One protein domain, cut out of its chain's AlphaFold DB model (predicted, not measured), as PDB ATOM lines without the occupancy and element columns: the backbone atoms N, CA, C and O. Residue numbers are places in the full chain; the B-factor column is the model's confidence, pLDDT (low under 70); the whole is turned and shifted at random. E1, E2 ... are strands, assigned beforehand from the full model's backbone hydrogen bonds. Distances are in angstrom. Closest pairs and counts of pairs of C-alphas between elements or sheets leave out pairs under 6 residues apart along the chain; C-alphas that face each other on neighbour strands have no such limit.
ATOM      1  N   THR A  37     244.384 292.881 213.127       85.19
ATOM      2  CA  THR A  37     244.426 292.665 211.677       85.19
ATOM      3  C   THR A  37     244.957 291.283 211.328       85.19
ATOM      4  O   THR A  37     244.570 290.722 210.307       85.19
ATOM      5  N   ALA A  38     245.811 290.713 212.181       84.06
ATOM      6  CA  ALA A  38     246.327 289.362 212.027       84.06
ATOM      7  C   ALA A  38     246.640 288.731 213.385       84.06
ATOM      8  O   ALA A  38     246.997 289.419 214.343       84.06
ATOM      9  N   ILE A  39     246.521 287.406 213.438       84.19
ATOM     10  CA  ILE A  39     246.878 286.586 214.592       84.19
ATOM     11  C   ILE A  39     247.792 285.484 214.079       84.19
ATOM     12  O   ILE A  39     247.401 284.713 213.204       84.19
ATOM     13  N   GLU A  40     249.007 285.427 214.605       84.62
ATOM     14  CA  GLU A  40     249.966 284.365 214.325       84.62
ATOM     15  C   GLU A  40     250.080 283.489 215.569       84.62
ATOM     16  O   GLU A  40     250.456 283.957 216.644       84.62
ATOM     17  N   GLY A  41     249.709 282.221 215.442       77.06
ATOM     18  CA  GLY A  41     249.672 281.289 216.559       77.06
ATOM     19  C   GLY A  41     248.743 280.107 216.286       77.06
ATOM     20  O   GLY A  41     248.224 279.973 215.173       77.06
ATOM     21  N   PRO A  42     248.540 279.230 217.281       75.50
ATOM     22  CA  PRO A  42     247.600 278.122 217.177       75.50
ATOM     23  C   PRO A  42     246.157 278.616 216.983       75.50
ATOM     24  O   PRO A  42     245.793 279.728 217.368       75.50
ATOM     25  N   SER A  43     245.295 277.767 216.415       71.44
ATOM     26  CA  SER A  43     243.874 278.082 216.162       71.44
ATOM     27  C   SER A  43     243.054 278.371 217.426       71.44
ATOM     28  O   SER A  43     241.910 278.809 217.341       71.44
ATOM     29  N   SER A  44     243.623 278.095 218.592       73.38
ATOM     30  CA  SER A  44     243.081 278.368 219.919       73.38
ATOM     31  C   SER A  44     243.358 279.787 220.426       73.38
ATOM     32  O   SER A  44     242.790 280.191 221.444       73.38
ATOM     33  N   CYS A  45     244.174 280.572 219.711       76.62
ATOM     34  CA  CYS A  45     244.390 281.974 220.039       76.62
ATOM     35  C   CYS A  45     243.060 282.747 220.028       76.62
ATOM     36  O   CYS A  45     242.301 282.662 219.053       76.62
ATOM     37  N   PRO A  46     242.756 283.527 221.081       76.69
ATOM     38  CA  PRO A  46     241.569 284.369 221.084       76.69
ATOM     39  C   PRO A  46     241.611 285.362 219.919       76.69
ATOM     40  O   PRO A  46     242.673 285.761 219.470       76.69
ATOM     41  N   ARG A  47     240.451 285.795 219.413       78.38
ATOM     42  CA  ARG A  47     240.394 286.762 218.294       78.38
ATOM     43  C   ARG A  47     240.794 288.192 218.670       78.38
ATOM     44  O   ARG A  47     240.879 289.059 217.806       78.38
ATOM     45  N   SER A  48     241.007 288.444 219.952       79.38
ATOM     46  CA  SER A  48     241.403 289.729 220.516       79.38
ATOM     47  C   SER A  48     242.605 289.536 221.428       79.38
ATOM     48  O   SER A  48     242.770 288.463 222.007       79.38
ATOM     49  N   VAL A  49     243.426 290.582 221.579       78.56
ATOM     50  CA  VAL A  49     244.566 290.562 222.505       78.56
ATOM     51  C   VAL A  49     244.035 290.307 223.921       78.56
ATOM     52  O   VAL A  49     243.280 291.135 224.439       78.56
ATOM     53  N   PRO A  50     244.382 289.173 224.554       77.25
ATOM     54  CA  PRO A  50     243.877 288.859 225.874       77.25
ATOM     55  C   PRO A  50     244.435 289.828 226.915       77.25
ATOM     56  O   PRO A  50     245.582 290.274 226.859       77.25
ATOM     57  N   THR A  51     243.622 290.147 227.915       74.94
ATOM     58  CA  THR A  51     244.064 290.988 229.026       74.94
ATOM     59  C   THR A  51     245.109 290.243 229.854       74.94
ATOM     60  O   THR A  51     244.991 289.043 230.104       74.94
ATOM     61  N   ARG A  52     246.130 290.953 230.343       72.56
ATOM     62  CA  ARG A  52     247.119 290.370 231.260       72.56
ATOM     63  C   ARG A  52     246.417 289.777 232.490       72.56
ATOM     64  O   ARG A  52     245.680 290.471 233.183       72.56
ATOM     65  N   GLY A  53     246.679 288.503 232.771       67.81
ATOM     66  CA  GLY A  53     246.071 287.754 233.870       67.81
ATOM     67  C   GLY A  53     244.722 287.109 233.543       67.81
ATOM     68  O   GLY A  53     244.193 286.407 234.407       67.81
ATOM     69  N   ALA A  54     244.186 287.303 232.332       77.12
ATOM     70  CA  ALA A  54     242.988 286.607 231.874       77.12
ATOM     71  C   ALA A  54     243.227 285.094 231.823       77.12
ATOM     72  O   ALA A  54     244.336 284.643 231.539       77.12
ATOM     73  N   SER A  55     242.183 284.313 232.085       77.62
ATOM     74  CA  SER A  55     242.244 282.857 231.981       77.62
ATOM     75  C   SER A  55     242.506 282.441 230.535       77.62
ATOM     76  O   SER A  55     241.812 282.899 229.629       77.62
ATOM     77  N   CYS A  56     243.495 281.579 230.320       75.25
ATOM     78  CA  CYS A  56     243.681 280.915 229.031       75.25
ATOM     79  C   CYS A  56     243.024 279.530 229.036       75.25
ATOM     80  O   CYS A  56     242.843 278.948 230.117       75.25
ATOM     81  N   PRO A  57     242.606 279.015 227.863       67.69
ATOM     82  CA  PRO A  57     242.075 277.663 227.770       67.69
ATOM     83  C   PRO A  57     243.095 276.676 228.354       67.69
ATOM     84  O   PRO A  57     244.300 276.764 228.131       67.69
ATOM     85  N   ARG A  58     242.614 275.786 229.227       59.03
ATOM     86  CA  ARG A  58     243.465 274.833 229.945       59.03
ATOM     87  C   ARG A  58     244.087 273.855 228.954       59.03
ATOM     88  O   ARG A  58     243.344 273.125 228.309       59.03
ATOM     89  N   GLY A  59     245.411 273.737 228.960       53.59
ATOM     90  CA  GLY A  59     246.079 272.544 228.435       53.59
ATOM     91  C   GLY A  59     247.368 272.790 227.674       53.59
ATOM     92  O   GLY A  59     248.201 271.892 227.656       53.59
ATOM     93  N   GLU A  60     247.585 273.982 227.119       53.66
ATOM     94  CA  GLU A  60     248.757 274.224 226.276       53.66
ATOM     95  C   GLU A  60     249.431 275.562 226.577       53.66
ATOM     96  O   GLU A  60     248.797 276.560 226.922       53.66
ATOM     97  N   SER A  61     250.759 275.557 226.475       56.28
ATOM     98  CA  SER A  61     251.583 276.763 226.470       56.28
ATOM     99  C   SER A  61     251.374 277.476 225.137       56.28
ATOM    100  O   SER A  61     252.143 277.299 224.196       56.28
ATOM    101  N   GLU A  62     250.289 278.232 225.025       71.75
ATOM    102  CA  GLU A  62     249.914 278.882 223.772       71.75
ATOM    103  C   GLU A  62     250.648 280.209 223.621       71.75
ATOM    104  O   GLU A  62     250.585 281.070 224.500       71.75
ATOM    105  N   PHE A  63     251.340 280.381 222.500       81.88
ATOM    106  CA  PHE A  63     251.951 281.646 222.115       81.88
ATOM    107  C   PHE A  63     251.181 282.242 220.938       81.88
ATOM    108  O   PHE A  63     251.020 281.591 219.909       81.88
ATOM    109  N   CYS A  64     250.718 283.478 221.100       82.81
ATOM    110  CA  CYS A  64     249.924 284.201 220.116       82.81
ATOM    111  C   CYS A  64     250.540 285.578 219.878       82.81
ATOM    112  O   CYS A  64     250.722 286.348 220.823       82.81
ATOM    113  N   VAL A  65     250.809 285.910 218.621       86.12
ATOM    114  CA  VAL A  65     251.195 287.254 218.190       86.12
ATOM    115  C   VAL A  65     249.995 287.907 217.528       86.12
ATOM    116  O   VAL A  65     249.407 287.363 216.601       86.12
ATOM    117  N   TYR A  66     249.635 289.086 217.996       84.56
ATOM    118  CA  TYR A  66     248.562 289.907 217.474       84.56
ATOM    119  C   TYR A  66     249.169 291.097 216.771       84.56
ATOM    120  O   TYR A  66     249.784 291.944 217.417       84.56
ATOM    121  N   ARG A  67     248.937 291.208 215.469       85.81
ATOM    122  CA  ARG A  67     249.177 292.470 214.778       85.81
ATOM    123  C   ARG A  67     247.923 293.300 214.882       85.81
ATOM    124  O   ARG A  67     246.832 292.836 214.544       85.81
ATOM    125  N   THR A  68     248.071 294.514 215.374       83.75
ATOM    126  CA  THR A  68     246.962 295.454 215.475       83.75
ATOM    127  C   THR A  68     247.322 296.745 214.770       83.75
ATOM    128  O   THR A  68     248.495 297.064 214.586       83.75
ATOM    129  N   THR A  69     246.316 297.546 214.432       80.12
ATOM    130  CA  THR A  69     246.547 298.902 213.909       80.12
ATOM    131  C   THR A  69     247.290 299.815 214.894       80.12
ATOM    132  O   THR A  69     247.785 300.859 214.490       80.12
ATOM    133  N   GLY A  70     247.341 299.446 216.181       76.06
ATOM    134  CA  GLY A  70     248.041 300.178 217.239       76.06
ATOM    135  C   GLY A  70     249.418 299.612 217.599       76.06
ATOM    136  O   GLY A  70     250.047 300.148 218.506       76.06
ATOM    137  N   GLY A  71     249.871 298.546 216.931       80.44
ATOM    138  CA  GLY A  71     251.140 297.867 217.210       80.44
ATOM    139  C   GLY A  71     251.005 296.349 217.327       80.44
ATOM    140  O   GLY A  71     249.897 295.801 217.377       80.44
ATOM    141  N   ASP A  72     252.148 295.671 217.364       82.12
ATOM    142  CA  ASP A  72     252.225 294.225 217.540       82.12
ATOM    143  C   ASP A  72     252.259 293.871 219.035       82.12
ATOM    144  O   ASP A  72     253.014 294.445 219.818       82.12
ATOM    145  N   PHE A  73     251.452 292.901 219.447       82.44
ATOM    146  CA  PHE A  73     251.422 292.370 220.806       82.44
ATOM    147  C   PHE A  73     251.753 290.891 220.757       82.44
ATOM    148  O   PHE A  73     251.201 290.174 219.932       82.44
ATOM    149  N   ALA A  74     252.588 290.395 221.660       84.25
ATOM    150  CA  ALA A  74     252.716 288.960 221.858       84.25
ATOM    151  C   ALA A  74     252.241 288.557 223.248       84.25
ATOM    152  O   ALA A  74     252.484 289.227 224.257       84.25
ATOM    153  N   CYS A  75     251.515 287.453 223.264       81.38
ATOM    154  CA  CYS A  75     250.828 286.911 224.410       81.38
ATOM    155  C   CYS A  75     251.204 285.452 224.575       81.38
ATOM    156  O   CYS A  75     251.219 284.692 223.612       81.38
ATOM    157  N   VAL A  76     251.460 285.060 225.814       83.25
ATOM    158  CA  VAL A  76     251.751 283.681 226.183       83.25
ATOM    159  C   VAL A  76     250.786 283.221 227.264       83.25
ATOM    160  O   VAL A  76     250.580 283.918 228.257       83.25
ATOM    161  N   CYS A  77     250.169 282.060 227.079       79.44
ATOM    162  CA  CYS A  77     249.425 281.366 228.118       79.44
ATOM    163  C   CYS A  77     250.409 280.531 228.941       79.44
ATOM    164  O   CYS A  77     251.051 279.616 228.431       79.44
ATOM    165  N   GLY A  78     250.536 280.849 230.228       76.25
ATOM    166  CA  GLY A  78     251.366 280.104 231.170       76.25
ATOM    167  C   GLY A  78     250.642 279.935 232.500       76.25
ATOM    168  O   GLY A  78     250.083 280.887 233.041       76.25
ATOM    169  N   GLY A  79     250.605 278.710 233.032       72.75
ATOM    170  CA  GLY A  79     249.964 278.434 234.325       72.75
ATOM    171  C   GLY A  79     248.468 278.782 234.373       72.75
ATOM    172  O   GLY A  79     247.957 279.155 235.430       72.75
ATOM    173  N   GLY A  80     247.773 278.710 233.232       75.38
ATOM    174  CA  GLY A  80     246.347 279.034 233.115       75.38
ATOM    175  C   GLY A  80     246.032 280.530 233.011       75.38
ATOM    176  O   GLY A  80     244.860 280.903 233.103       75.38
ATOM    177  N   LYS A  81     247.042 281.392 232.824       81.06
ATOM    178  CA  LYS A  81     246.861 282.837 232.642       81.06
ATOM    179  C   LYS A  81     247.616 283.368 231.424       81.06
ATOM    180  O   LYS A  81     248.737 282.947 231.154       81.06
ATOM    181  N   TRP A  82     247.028 284.347 230.744       81.44
ATOM    182  CA  TRP A  82     247.670 285.095 229.664       81.44
ATOM    183  C   TRP A  82     248.642 286.151 230.207       81.44
ATOM    184  O   TRP A  82     248.286 286.985 231.044       81.44
ATOM    185  N   GLY A  83     249.865 286.158 229.693       81.31
ATOM    186  CA  GLY A  83     250.838 287.231 229.832       81.31
ATOM    187  C   GLY A  83     251.069 287.891 228.481       81.31
ATOM    188  O   GLY A  83     251.644 287.269 227.598       81.31
ATOM    189  N   CYS A  84     250.634 289.141 228.320       78.56
ATOM    190  CA  CYS A  84     250.820 289.909 227.089       78.56
ATOM    191  C   CYS A  84     251.809 291.061 227.274       78.56
ATOM    192  O   CYS A  84     251.838 291.716 228.329       78.56
ATOM    193  N   GLY A  85     252.584 291.322 226.224       75.50
ATOM    194  CA  GLY A  85     253.447 292.488 226.066       75.50
ATOM    195  C   GLY A  85     253.365 293.022 224.638       75.50
ATOM    196  O   GLY A  85     253.221 292.248 223.695       75.50
ATOM    197  N   SER A  86     253.428 294.341 224.484       72.94
ATOM    198  CA  SER A  86     253.676 294.976 223.188       72.94
ATOM    199  C   SER A  86     255.114 294.680 222.756       72.94
ATOM    200  O   SER A  86     256.017 294.694 223.600       72.94
ATOM    201  N   LYS A  87     255.304 294.370 221.476       60.88
ATOM    202  CA  LYS A  87     256.620 294.177 220.869       60.88
ATOM    203  C   LYS A  87     257.281 295.516 220.549       60.88
ATOM    204  O   LYS A  87     256.545 296.486 220.271       60.88
TER     205      LYS A  87
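AT A GLANCE: This is residues 37 to 87 of the 87 residues of an uncharacterized protein of Nannocystis exedens (UniProt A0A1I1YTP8). One twisted sheet of four antiparallel strands forms a wall, and the long link of residues 41 to 62 loops over one of its faces, leaving the other bare. The 51 printed residues hold E1, E2, E3 and E4, side by side in chain order as a meander, each strand the antiparallel neighbour of the one before. The class is all strand, with under half of the residues in named elements; the whole is compact, radius of gyration of the C-alphas 9.9 A, spanning 29 by 20 by 14 A.

IN THESE COORDINATES: Find C-alpha 37 at (244.426, 292.665, 211.677), where E1, residues 37 to 40, begins. E2 is residues 63 to 68, 16.1 A; E3, residues 71 to 78, 22.6 A; E4, residues 81 to 86, ends at (253.676, 294.976, 223.188).

HOW THE PARTS SIT: Hairpin E1 and E2 has N 40 and O 65 at 2.8 A; E2 and E3, N 66 and O 73 at 2.7 A; E3 and E4, N 76 and O 83 at 2.8 A. Edge strands E1 and E4 are apart.

THE WHOLE: The farthest C-alphas, Gly 59 and Thr 69, are 30.1 A apart. The printed part has no cut. Residues 53, 57 to 61 and 87 are under pLDDT 70.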